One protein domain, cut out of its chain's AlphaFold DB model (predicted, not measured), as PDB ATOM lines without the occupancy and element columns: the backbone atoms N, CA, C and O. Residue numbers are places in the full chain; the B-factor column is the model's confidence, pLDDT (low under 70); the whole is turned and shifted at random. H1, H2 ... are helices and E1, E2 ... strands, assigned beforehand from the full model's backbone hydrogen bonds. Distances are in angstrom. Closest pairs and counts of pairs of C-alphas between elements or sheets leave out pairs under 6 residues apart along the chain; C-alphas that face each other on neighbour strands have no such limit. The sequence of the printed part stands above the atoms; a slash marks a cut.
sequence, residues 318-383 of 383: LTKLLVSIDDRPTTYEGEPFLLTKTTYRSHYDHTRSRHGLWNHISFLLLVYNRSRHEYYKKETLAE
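Overview. This is residues 318 to 383 of the 383 residues of an uncharacterized protein of Puccinia graminis f. sp. tritici (UniProt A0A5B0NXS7). A loose, open loop of chain runs from strand E1 out to the short helix H1 and back through H2 to strand E2, which pairs side by side with E1. From E2 the chain leads away into H3, and residues 375 to 383, which stand free, stick out as a tail. The printed part has 66 residues, with the named elements E1, H1, H2, E2, H3 in that order and one parallel sheet, E1 beside E2. The class is mixed, helices and strands, with under half of the residues in named elements. The whole is loose, with a radius of gyration of the C-alphas of 14.5 A and spans of 43 by 30 by 22 A.

Arrangement. Look first at E1, residues 322 to 325, and its parallel neighbour E2, residues 363 to 366, at 24 degrees. N 364 and O 322 are within hydrogen-bond range at 2.9 A, as are N 366 and O 324 at 2.8 A. Between these strands come H1, residues 336 to 339, and H2, residues 346 to 354, in a strand-helix-strand unit, two parallel neighbour strands with helices between, whose crossover is right-handed. H1 and H2 are near each other, their closest C-alphas 8.1 A apart. The closest C-alphas of H2 and E2, those of Arg 352 and Leu 365, are 7.4 A apart. H3, residues 370 to 379, is apart from E1, H1 and H2. Each O i to N i+4 pair is within hydrogen-bond range in H2, 5 of 6 are in H3, and H1 is too short for one.

Along the chain. Find C-alpha 322 at (196.426, 169.917, 193.672), where E1 begins its 10.2 A. H1 covers 5.2 A, H2 12.2 A and E2 9.8 A. H3 runs 14.9 A to C-alpha 379 at (218.445, 149.719, 191.345).

Size, cuts and confidence. The C-alphas farthest apart, those of Thr 343 and Glu 383, the chain's last residue, are 44.4 A apart. The printed part has no cut; the link from E2 to H3 is tight and no link is long. The model's pLDDT is under 70 at residues 318 to 320, 357 to 363 and 370 to 383.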
ATOM      1  N   LEU A 318     186.773 174.322 185.456       58.78
ATOM      2  CA  LEU A 318     188.189 174.029 185.208       58.78
ATOM      3  C   LEU A 318     188.973 174.229 186.513       58.78
ATOM      4  O   LEU A 318     189.612 175.251 186.746       58.78
ATOM      5  N   THR A 319     188.850 173.267 187.419       62.19
ATOM      6  CA  THR A 319     189.398 173.338 188.763       62.19
ATOM      7  C   THR A 319     190.772 172.702 188.685       62.19
ATOM      8  O   THR A 319     190.895 171.523 188.354       62.19
ATOM      9  N   LYS A 320     191.823 173.481 188.950       68.50
ATOM     10  CA  LYS A 320     193.171 172.926 189.086       68.50
ATOM     11  C   LYS A 320     193.169 171.980 190.289       68.50
ATOM     12  O   LYS A 320     192.868 172.401 191.404       68.50
ATOM     13  N   LEU A 321     193.469 170.707 190.044       72.75
ATOM     14  CA  LEU A 321     193.639 169.705 191.093       72.75
ATOM     15  C   LEU A 321     195.051 169.827 191.658       72.75
ATOM     16  O   LEU A 321     196.028 169.721 190.919       72.75
ATOM     17  N   LEU A 322     195.157 170.030 192.967       73.06
ATOM     18  CA  LEU A 322     196.426 169.917 193.672       73.06
ATOM     19  C   LEU A 322     196.686 168.438 193.946       73.06
ATOM     20  O   LEU A 322     195.863 167.753 194.553       73.06
ATOM     21  N   VAL A 323     197.814 167.936 193.456       79.06
ATOM     22  CA  VAL A 323     198.194 166.532 193.608       79.06
ATOM     23  C   VAL A 323     199.290 166.433 194.659       79.06
ATOM     24  O   VAL A 323     200.328 167.075 194.523       79.06
ATOM     25  N   SER A 324     199.060 165.630 195.696       78.06
ATOM     26  CA  SER A 324     200.087 165.237 196.663       78.06
ATOM     27  C   SER A 324     200.412 163.762 196.468       78.06
ATOM     28  O   SER A 324     199.525 162.966 196.149       78.06
ATOM     29  N   ILE A 325     201.676 163.392 196.648       80.88
ATOM     30  CA  ILE A 325     202.117 161.999 196.655       80.88
ATOM     31  C   ILE A 325     202.355 161.628 198.113       80.88
ATOM     32  O   ILE A 325     203.097 162.306 198.821       80.88
ATOM     33  N   ASP A 326     201.688 160.572 198.569       81.94
ATOM     34  CA  ASP A 326     201.926 160.026 199.895       81.94
ATOM     35  C   ASP A 326     203.364 159.528 199.993       81.94
ATOM     36  O   ASP A 326     203.855 158.903 199.061       81.94
ATOM     37  N   ASP A 327     204.032 159.800 201.108       78.69
ATOM     38  CA  ASP A 327     205.424 159.427 201.358       78.69
ATOM     39  C   ASP A 327     205.560 157.977 201.839       78.69
ATOM     40  O   ASP A 327     206.647 157.398 201.797       78.69
ATOM     41  N   ARG A 328     204.447 157.355 202.252       79.50
ATOM     42  CA  ARG A 328     204.416 155.980 202.749       79.50
ATOM     43  C   ARG A 328     203.934 154.989 201.692       79.50
ATOM     44  O   ARG A 328     202.881 155.188 201.087       79.50
ATOM     45  N   PRO A 329     204.638 153.858 201.530       78.75
ATOM     46  CA  PRO A 329     204.157 152.797 200.670       78.75
ATOM     47  C   PRO A 329     202.904 152.145 201.264       78.75
ATOM     48  O   PRO A 329     202.832 151.859 202.459       78.75
ATOM     49  N   THR A 330     201.936 151.831 200.409       80.69
ATOM     50  CA  THR A 330     200.785 150.992 200.752       80.69
ATOM     51  C   THR A 330     201.053 149.550 200.362       80.69
ATOM     52  O   THR A 330     201.469 149.265 199.238       80.69
ATOM     53  N   THR A 331     200.814 148.635 201.297       78.81
ATOM     54  CA  THR A 331     200.919 147.194 201.053       78.81
ATOM     55  C   THR A 331     199.545 146.688 200.636       78.81
ATOM     56  O   THR A 331     198.602 146.768 201.413       78.81
ATOM     57  N   TYR A 332     199.427 146.231 199.390       74.31
ATOM     58  CA  TYR A 332     198.177 145.678 198.853       74.31
ATOM     59  C   TYR A 332     198.022 144.179 199.146       74.31
ATOM     60  O   TYR A 332     196.927 143.636 199.022       74.31
ATOM     61  N   GLU A 333     199.112 143.502 199.517       74.50
ATOM     62  CA  GLU A 333     199.099 142.080 199.856       74.50
ATOM     63  C   GLU A 333     198.273 141.831 201.119       74.50
ATOM     64  O   GLU A 333     198.468 142.488 202.139       74.50
ATOM     65  N   GLY A 334     197.335 140.885 201.035       75.06
ATOM     66  CA  GLY A 334     196.481 140.496 202.160       75.06
ATOM     67  C   GLY A 334     195.392 141.505 202.549       75.06
ATOM     68  O   GLY A 334     194.653 141.240 203.491       75.06
ATOM     69  N   GLU A 335     195.248 142.628 201.832       84.44
ATOM     70  CA  GLU A 335     194.301 143.702 202.171       84.44
ATOM     71  C   GLU A 335     193.174 143.838 201.126       84.44
ATOM     72  O   GLU A 335     193.232 144.678 200.217       84.44
ATOM     73  N   PRO A 336     192.090 143.046 201.232       86.25
ATOM     74  CA  PRO A 336     191.064 142.973 200.189       86.25
ATOM     75  C   PRO A 336     190.217 144.253 200.073       86.25
ATOM     76  O   PRO A 336     189.652 144.533 199.012       86.25
ATOM     77  N   PHE A 337     190.174 145.084 201.120       89.19
ATOM     78  CA  PHE A 337     189.481 146.379 201.115       89.19
ATOM     79  C   PHE A 337     190.200 147.472 200.306       89.19
ATOM     80  O   PHE A 337     189.600 148.507 200.019       89.19
ATOM     81  N   LEU A 338     191.467 147.261 199.930       87.00
ATOM     82  CA  LEU A 338     192.193 148.152 199.015       87.00
ATOM     83  C   LEU A 338     191.942 147.807 197.545       87.00
ATOM     84  O   LEU A 338     192.045 148.672 196.677       87.00
ATOM     85  N   LEU A 339     191.601 146.547 197.273       84.75
ATOM     86  CA  LEU A 339     191.299 146.036 195.936       84.75
ATOM     87  C   LEU A 339     189.812 146.178 195.597       84.75
ATOM     88  O   LEU A 339     189.443 146.345 194.435       84.75
ATOM     89  N   THR A 340     188.959 146.162 196.621       89.88
ATOM     90  CA  THR A 340     187.507 146.251 196.482       89.88
ATOM     91  C   THR A 340     186.978 147.554 197.059       89.88
ATOM     92  O   THR A 340     187.250 147.918 198.200       89.88
ATOM     93  N   LYS A 341     186.141 148.257 196.293       92.75
ATOM     94  CA  LYS A 341     185.508 149.490 196.764       92.75
ATOM     95  C   LYS A 341     184.422 149.158 197.794       92.75
ATOM     96  O   LYS A 341     183.355 148.664 197.445       92.75
ATOM     97  N   THR A 342     184.685 149.478 199.056       93.44
ATOM     98  CA  THR A 342     183.751 149.266 200.172       93.44
ATOM     99  C   THR A 342     183.534 150.552 200.973       93.44
ATOM    100  O   THR A 342     184.154 151.591 200.716       93.44
ATOM    101  N   THR A 343     182.625 150.515 201.946       91.75
ATOM    102  CA  THR A 343     182.500 151.562 202.969       91.75
ATOM    103  C   THR A 343     183.613 151.507 204.012       91.75
ATOM    104  O   THR A 343     183.828 152.506 204.695       91.75
ATOM    105  N   TYR A 344     184.362 150.402 204.097       90.00
ATOM    106  CA  TYR A 344     185.548 150.305 204.937       90.00
ATOM    107  C   TYR A 344     186.710 151.051 204.271       90.00
ATOM    108  O   TYR A 344     187.371 150.559 203.360       90.00
ATOM    109  N   ARG A 345     186.917 152.300 204.698       87.56
ATOM    110  CA  ARG A 345     187.856 153.248 204.073       87.56
ATOM    111  C   ARG A 345     188.938 153.751 205.025       87.56
ATOM    112  O   ARG A 345     189.605 154.732 204.713       87.56
ATOM    113  N   SER A 346     189.148 153.058 206.144       85.06
ATOM    114  CA  SER A 346     190.075 153.465 207.208       85.06
ATOM    115  C   SER A 346     191.475 153.809 206.693       85.06
ATOM    116  O   SER A 346     192.025 154.831 207.095       85.06
ATOM    117  N   HIS A 347     192.017 153.022 205.757       85.75
ATOM    118  CA  HIS A 347     193.307 153.305 205.120       85.75
ATOM    119  C   HIS A 347     193.316 154.654 204.394       85.75
ATOM    120  O   HIS A 347     194.192 155.490 204.625       85.75
ATOM    121  N   TYR A 348     192.320 154.897 203.539       84.62
ATOM    122  CA  TYR A 348     192.203 156.147 202.790       84.62
ATOM    123  C   TYR A 348     191.954 157.342 203.714       84.62
ATOM    124  O   TYR A 348     192.544 158.397 203.505       84.62
ATOM    125  N   ASP A 349     191.120 157.183 204.740       84.88
ATOM    126  CA  ASP A 349     190.785 158.256 205.679       84.88
ATOM    127  C   ASP A 349     191.989 158.613 206.565       84.88
ATOM    128  O   ASP A 349     192.305 159.790 206.737       84.88
ATOM    129  N   HIS A 350     192.740 157.614 207.041       83.00
ATOM    130  CA  HIS A 350     193.990 157.835 207.769       83.00
ATOM    131  C   HIS A 350     195.046 158.513 206.888       83.00
ATOM    132  O   HIS A 350     195.718 159.451 207.319       83.00
ATOM    133  N   THR A 351     195.158 158.088 205.629       82.94
ATOM    134  CA  THR A 351     196.094 158.673 204.658       82.94
ATOM    135  C   THR A 351     195.728 160.125 204.355       82.94
ATOM    136  O   THR A 351     196.582 160.999 204.454       82.94
ATOM    137  N   ARG A 352     194.445 160.441 204.139       80.62
ATOM    138  CA  ARG A 352     193.977 161.834 204.021       80.62
ATOM    139  C   ARG A 352     194.258 162.655 205.277       80.62
ATOM    140  O   ARG A 352     194.640 163.817 205.159       80.62
ATOM    141  N   SER A 353     194.094 162.061 206.460       82.50
ATOM    142  CA  SER A 353     194.339 162.749 207.726       82.50
ATOM    143  C   SER A 353     195.794 163.159 207.906       82.50
ATOM    144  O   SER A 353     196.042 164.264 208.381       82.50
ATOM    145  N   ARG A 354     196.750 162.306 207.523       80.31
ATOM    146  CA  ARG A 354     198.186 162.629 207.600       80.31
ATOM    147  C   ARG A 354     198.564 163.836 206.743       80.31
ATOM    148  O   ARG A 354     199.432 164.602 207.130       80.31
ATOM    149  N   HIS A 355     197.878 164.017 205.617       76.94
ATOM    150  CA  HIS A 355     198.099 165.129 204.688       76.94
ATOM    151  C   HIS A 355     197.233 166.364 205.005       76.94
ATOM    152  O   HIS A 355     197.178 167.295 204.209       76.94
ATOM    153  N   GLY A 356     196.509 166.382 206.133       74.94
ATOM    154  CA  GLY A 356     195.645 167.507 206.517       74.94
ATOM    155  C   GLY A 356     194.416 167.708 205.614       74.94
ATOM    156  O   GLY A 356     193.778 168.756 205.649       74.94
ATOM    157  N   LEU A 357     194.034 166.710 204.808       69.38
ATOM    158  CA  LEU A 357     193.045 166.850 203.727       69.38
ATOM    159  C   LEU A 357     191.586 166.626 204.165       69.38
ATOM    160  O   LEU A 357     190.779 166.083 203.402       69.38
ATOM    161  N   TRP A 358     191.214 167.031 205.378       57.41
ATOM    162  CA  TRP A 358     189.860 166.787 205.895       57.41
ATOM    163  C   TRP A 358     188.783 167.598 205.151       57.41
ATOM    164  O   TRP A 358     187.701 167.066 204.920       57.41
ATOM    165  N   ASN A 359     189.107 168.809 204.667       56.72
ATOM    166  CA  ASN A 359     188.130 169.744 204.075       56.72
ATOM    167  C   ASN A 359     188.484 170.274 202.671       56.72
ATOM    168  O   ASN A 359     187.759 171.104 202.124       56.72
ATOM    169  N   HIS A 360     189.577 169.817 202.053       54.50
ATOM    170  CA  HIS A 360     189.987 170.331 200.745       54.50
ATOM    171  C   HIS A 360     189.397 169.499 199.594       54.50
ATOM    172  O   HIS A 360     189.792 168.355 199.359       54.50
ATOM    173  N   ILE A 361     188.437 170.092 198.877       56.62
ATOM    174  CA  ILE A 361     187.690 169.467 197.769       56.62
ATOM    175  C   ILE A 361     188.556 169.334 196.497       56.62
ATOM    176  O   ILE A 361     188.322 168.444 195.686       56.62
ATOM    177  N   SER A 362     189.609 170.147 196.360       58.38
ATOM    178  CA  SER A 362     190.448 170.227 195.150       58.38
ATOM    179  C   SER A 362     191.769 169.447 195.228       58.38
ATOM    180  O   SER A 362     192.686 169.741 194.465       58.38
ATOM    181  N   PHE A 363     191.897 168.482 196.149       62.59
ATOM    182  CA  PHE A 363     193.134 167.715 196.344       62.59
ATOM    183  C   PHE A 363     192.986 166.234 195.986       62.59
ATOM    184  O   PHE A 363     192.107 165.535 196.502       62.59
ATOM    185  N   LEU A 364     193.907 165.746 195.155       70.62
ATOM    186  CA  LEU A 364     194.092 164.335 194.837       70.62
ATOM    187  C   LEU A 364     195.349 163.822 195.550       70.62
ATOM    188  O   LEU A 364     196.437 164.354 195.359       70.62
ATOM    189  N   LEU A 365     195.200 162.780 196.363       70.19
ATOM    190  CA  LEU A 365     196.318 162.120 197.032       70.19
ATOM    191  C   LEU A 365     196.630 160.816 196.300       70.19
ATOM    192  O   LEU A 365     195.783 159.921 196.240       70.19
ATOM    193  N   LEU A 366     197.828 160.730 195.731       79.56
ATOM    194  CA  LEU A 366     198.341 159.529 195.085       79.56
ATOM    195  C   LEU A 366     199.076 158.676 196.113       79.56
ATOM    196  O   LEU A 366     199.869 159.178 196.901       79.56
ATOM    197  N   VAL A 367     198.814 157.375 196.085       75.50
ATOM    198  CA  VAL A 367     199.383 156.401 197.015       75.50
ATOM    199  C   VAL A 367     200.139 155.356 196.206       75.50
ATOM    200  O   VAL A 367     199.582 154.801 195.255       75.50
ATOM    201  N   TYR A 368     201.395 155.079 196.561       74.69
ATOM    202  CA  TYR A 368     202.239 154.137 195.822       74.69
ATOM    203  C   TYR A 368     202.349 152.779 196.528       74.69
ATOM    204  O   TYR A 368     202.216 152.673 197.745       74.69
ATOM    205  N   ASN A 369     202.555 151.712 195.750       74.31
ATOM    206  CA  ASN A 369     202.663 150.347 196.268       74.31
ATOM    207  C   ASN A 369     204.077 150.072 196.810       74.31
ATOM    208  O   ASN A 369     205.067 150.395 196.148       74.31
ATOM    209  N   ARG A 370     204.169 149.417 197.975       65.81
ATOM    210  CA  ARG A 370     205.429 148.965 198.585       65.81
ATOM    211  C   ARG A 370     206.286 148.112 197.655       65.81
ATOM    212  O   ARG A 370     207.495 148.308 197.618       65.81
ATOM    213  N   SER A 371     205.678 147.218 196.877       63.31
ATOM    214  CA  SER A 371     206.424 146.326 195.977       63.31
ATOM    215  C   SER A 371     207.231 147.089 194.921       63.31
ATOM    216  O   SER A 371     208.319 146.660 194.549       63.31
ATOM    217  N   ARG A 372     206.753 148.267 194.491       59.47
ATOM    218  CA  ARG A 372     207.502 149.149 193.584       59.47
ATOM    219  C   ARG A 372     208.607 149.930 194.293       59.47
ATOM    220  O   ARG A 372     209.622 150.214 193.676       59.47
ATOM    221  N   HIS A 373     208.448 150.249 195.576       60.97
ATOM    222  CA  HIS A 373     209.473 150.954 196.353       60.97
ATOM    223  C   HIS A 373     210.739 150.111 196.554       60.97
ATOM    224  O   HIS A 373     211.848 150.614 196.392       60.97
ATOM    225  N   GLU A 374     210.573 148.824 196.867       59.31
ATOM    226  CA  GLU A 374     211.694 147.888 197.041       59.31
ATOM    227  C   GLU A 374     212.432 147.613 195.721       59.31
ATOM    228  O   GLU A 374     213.644 147.412 195.723       59.31
ATOM    229  N   TYR A 375     211.721 147.650 194.589       57.81
ATOM    230  CA  TYR A 375     212.325 147.532 193.260       57.81
ATOM    231  C   TYR A 375     213.285 148.703 192.973       57.81
ATOM    232  O   TYR A 375     214.454 148.478 192.675       57.81
ATOM    233  N   TYR A 376     212.844 149.950 193.180       55.62
ATOM    234  CA  TYR A 376     213.686 151.132 192.927       55.62
ATOM    235  C   TYR A 376     214.840 151.305 193.926       55.62
ATOM    236  O   TYR A 376     215.895 151.822 193.561       55.62
ATOM    237  N   LYS A 377     214.683 150.841 195.174       57.66
ATOM    238  CA  LYS A 377     215.788 150.808 196.150       57.66
ATOM    239  C   LYS A 377     216.908 149.849 195.753       57.66
ATOM    240  O   LYS A 377     218.057 150.096 196.094       57.66
ATOM    241  N   LYS A 378     216.587 148.755 195.056       54.28
ATOM    242  CA  LYS A 378     217.599 147.805 194.578       54.28
ATOM    243  C   LYS A 378     218.383 148.339 193.382       54.28
ATOM    244  O   LYS A 378     219.578 148.090 193.321       54.28
ATOM    245  N   GLU A 379     217.750 149.090 192.482       51.59
ATOM    246  CA  GLU A 379     218.445 149.719 191.345       51.59
ATOM    247  C   GLU A 379     219.404 150.835 191.792       51.59
ATOM    248  O   GLU A 379     220.508 150.926 191.277       51.59
ATOM    249  N   THR A 380     219.048 151.619 192.813       51.25
ATOM    250  CA  THR A 380     219.898 152.718 193.328       51.25
ATOM    251  C   THR A 380     221.067 152.276 194.216       51.25
ATOM    252  O   THR A 380     221.907 153.096 194.560       51.25
ATOM    253  N   LEU A 381     221.126 150.999 194.604       48.06
ATOM    254  CA  LEU A 381     222.260 150.399 195.325       48.06
ATOM    255  C   LEU A 381     223.169 149.568 194.402       48.06
ATOM    256  O   LEU A 381     224.117 148.949 194.885       48.06
ATOM    257  N   ALA A 382     222.843 149.500 193.108       48.34
ATOM    258  CA  ALA A 382     223.593 148.766 192.090       48.34
ATOM    259  C   ALA A 382     224.375 149.685 191.124       48.34
ATOM    260  O   ALA A 382     225.070 149.171 190.247       48.34
ATOM    261  N   GLU A 383     224.278 151.005 191.306       39.84
ATOM    262  CA  GLU A 383     225.220 152.023 190.806       39.84
ATOM    263  C   GLU A 383     226.159 152.441 191.943       39.84
ATOM    264  O   GLU A 383     227.349 152.699 191.650       39.84
TER     265      GLU A 383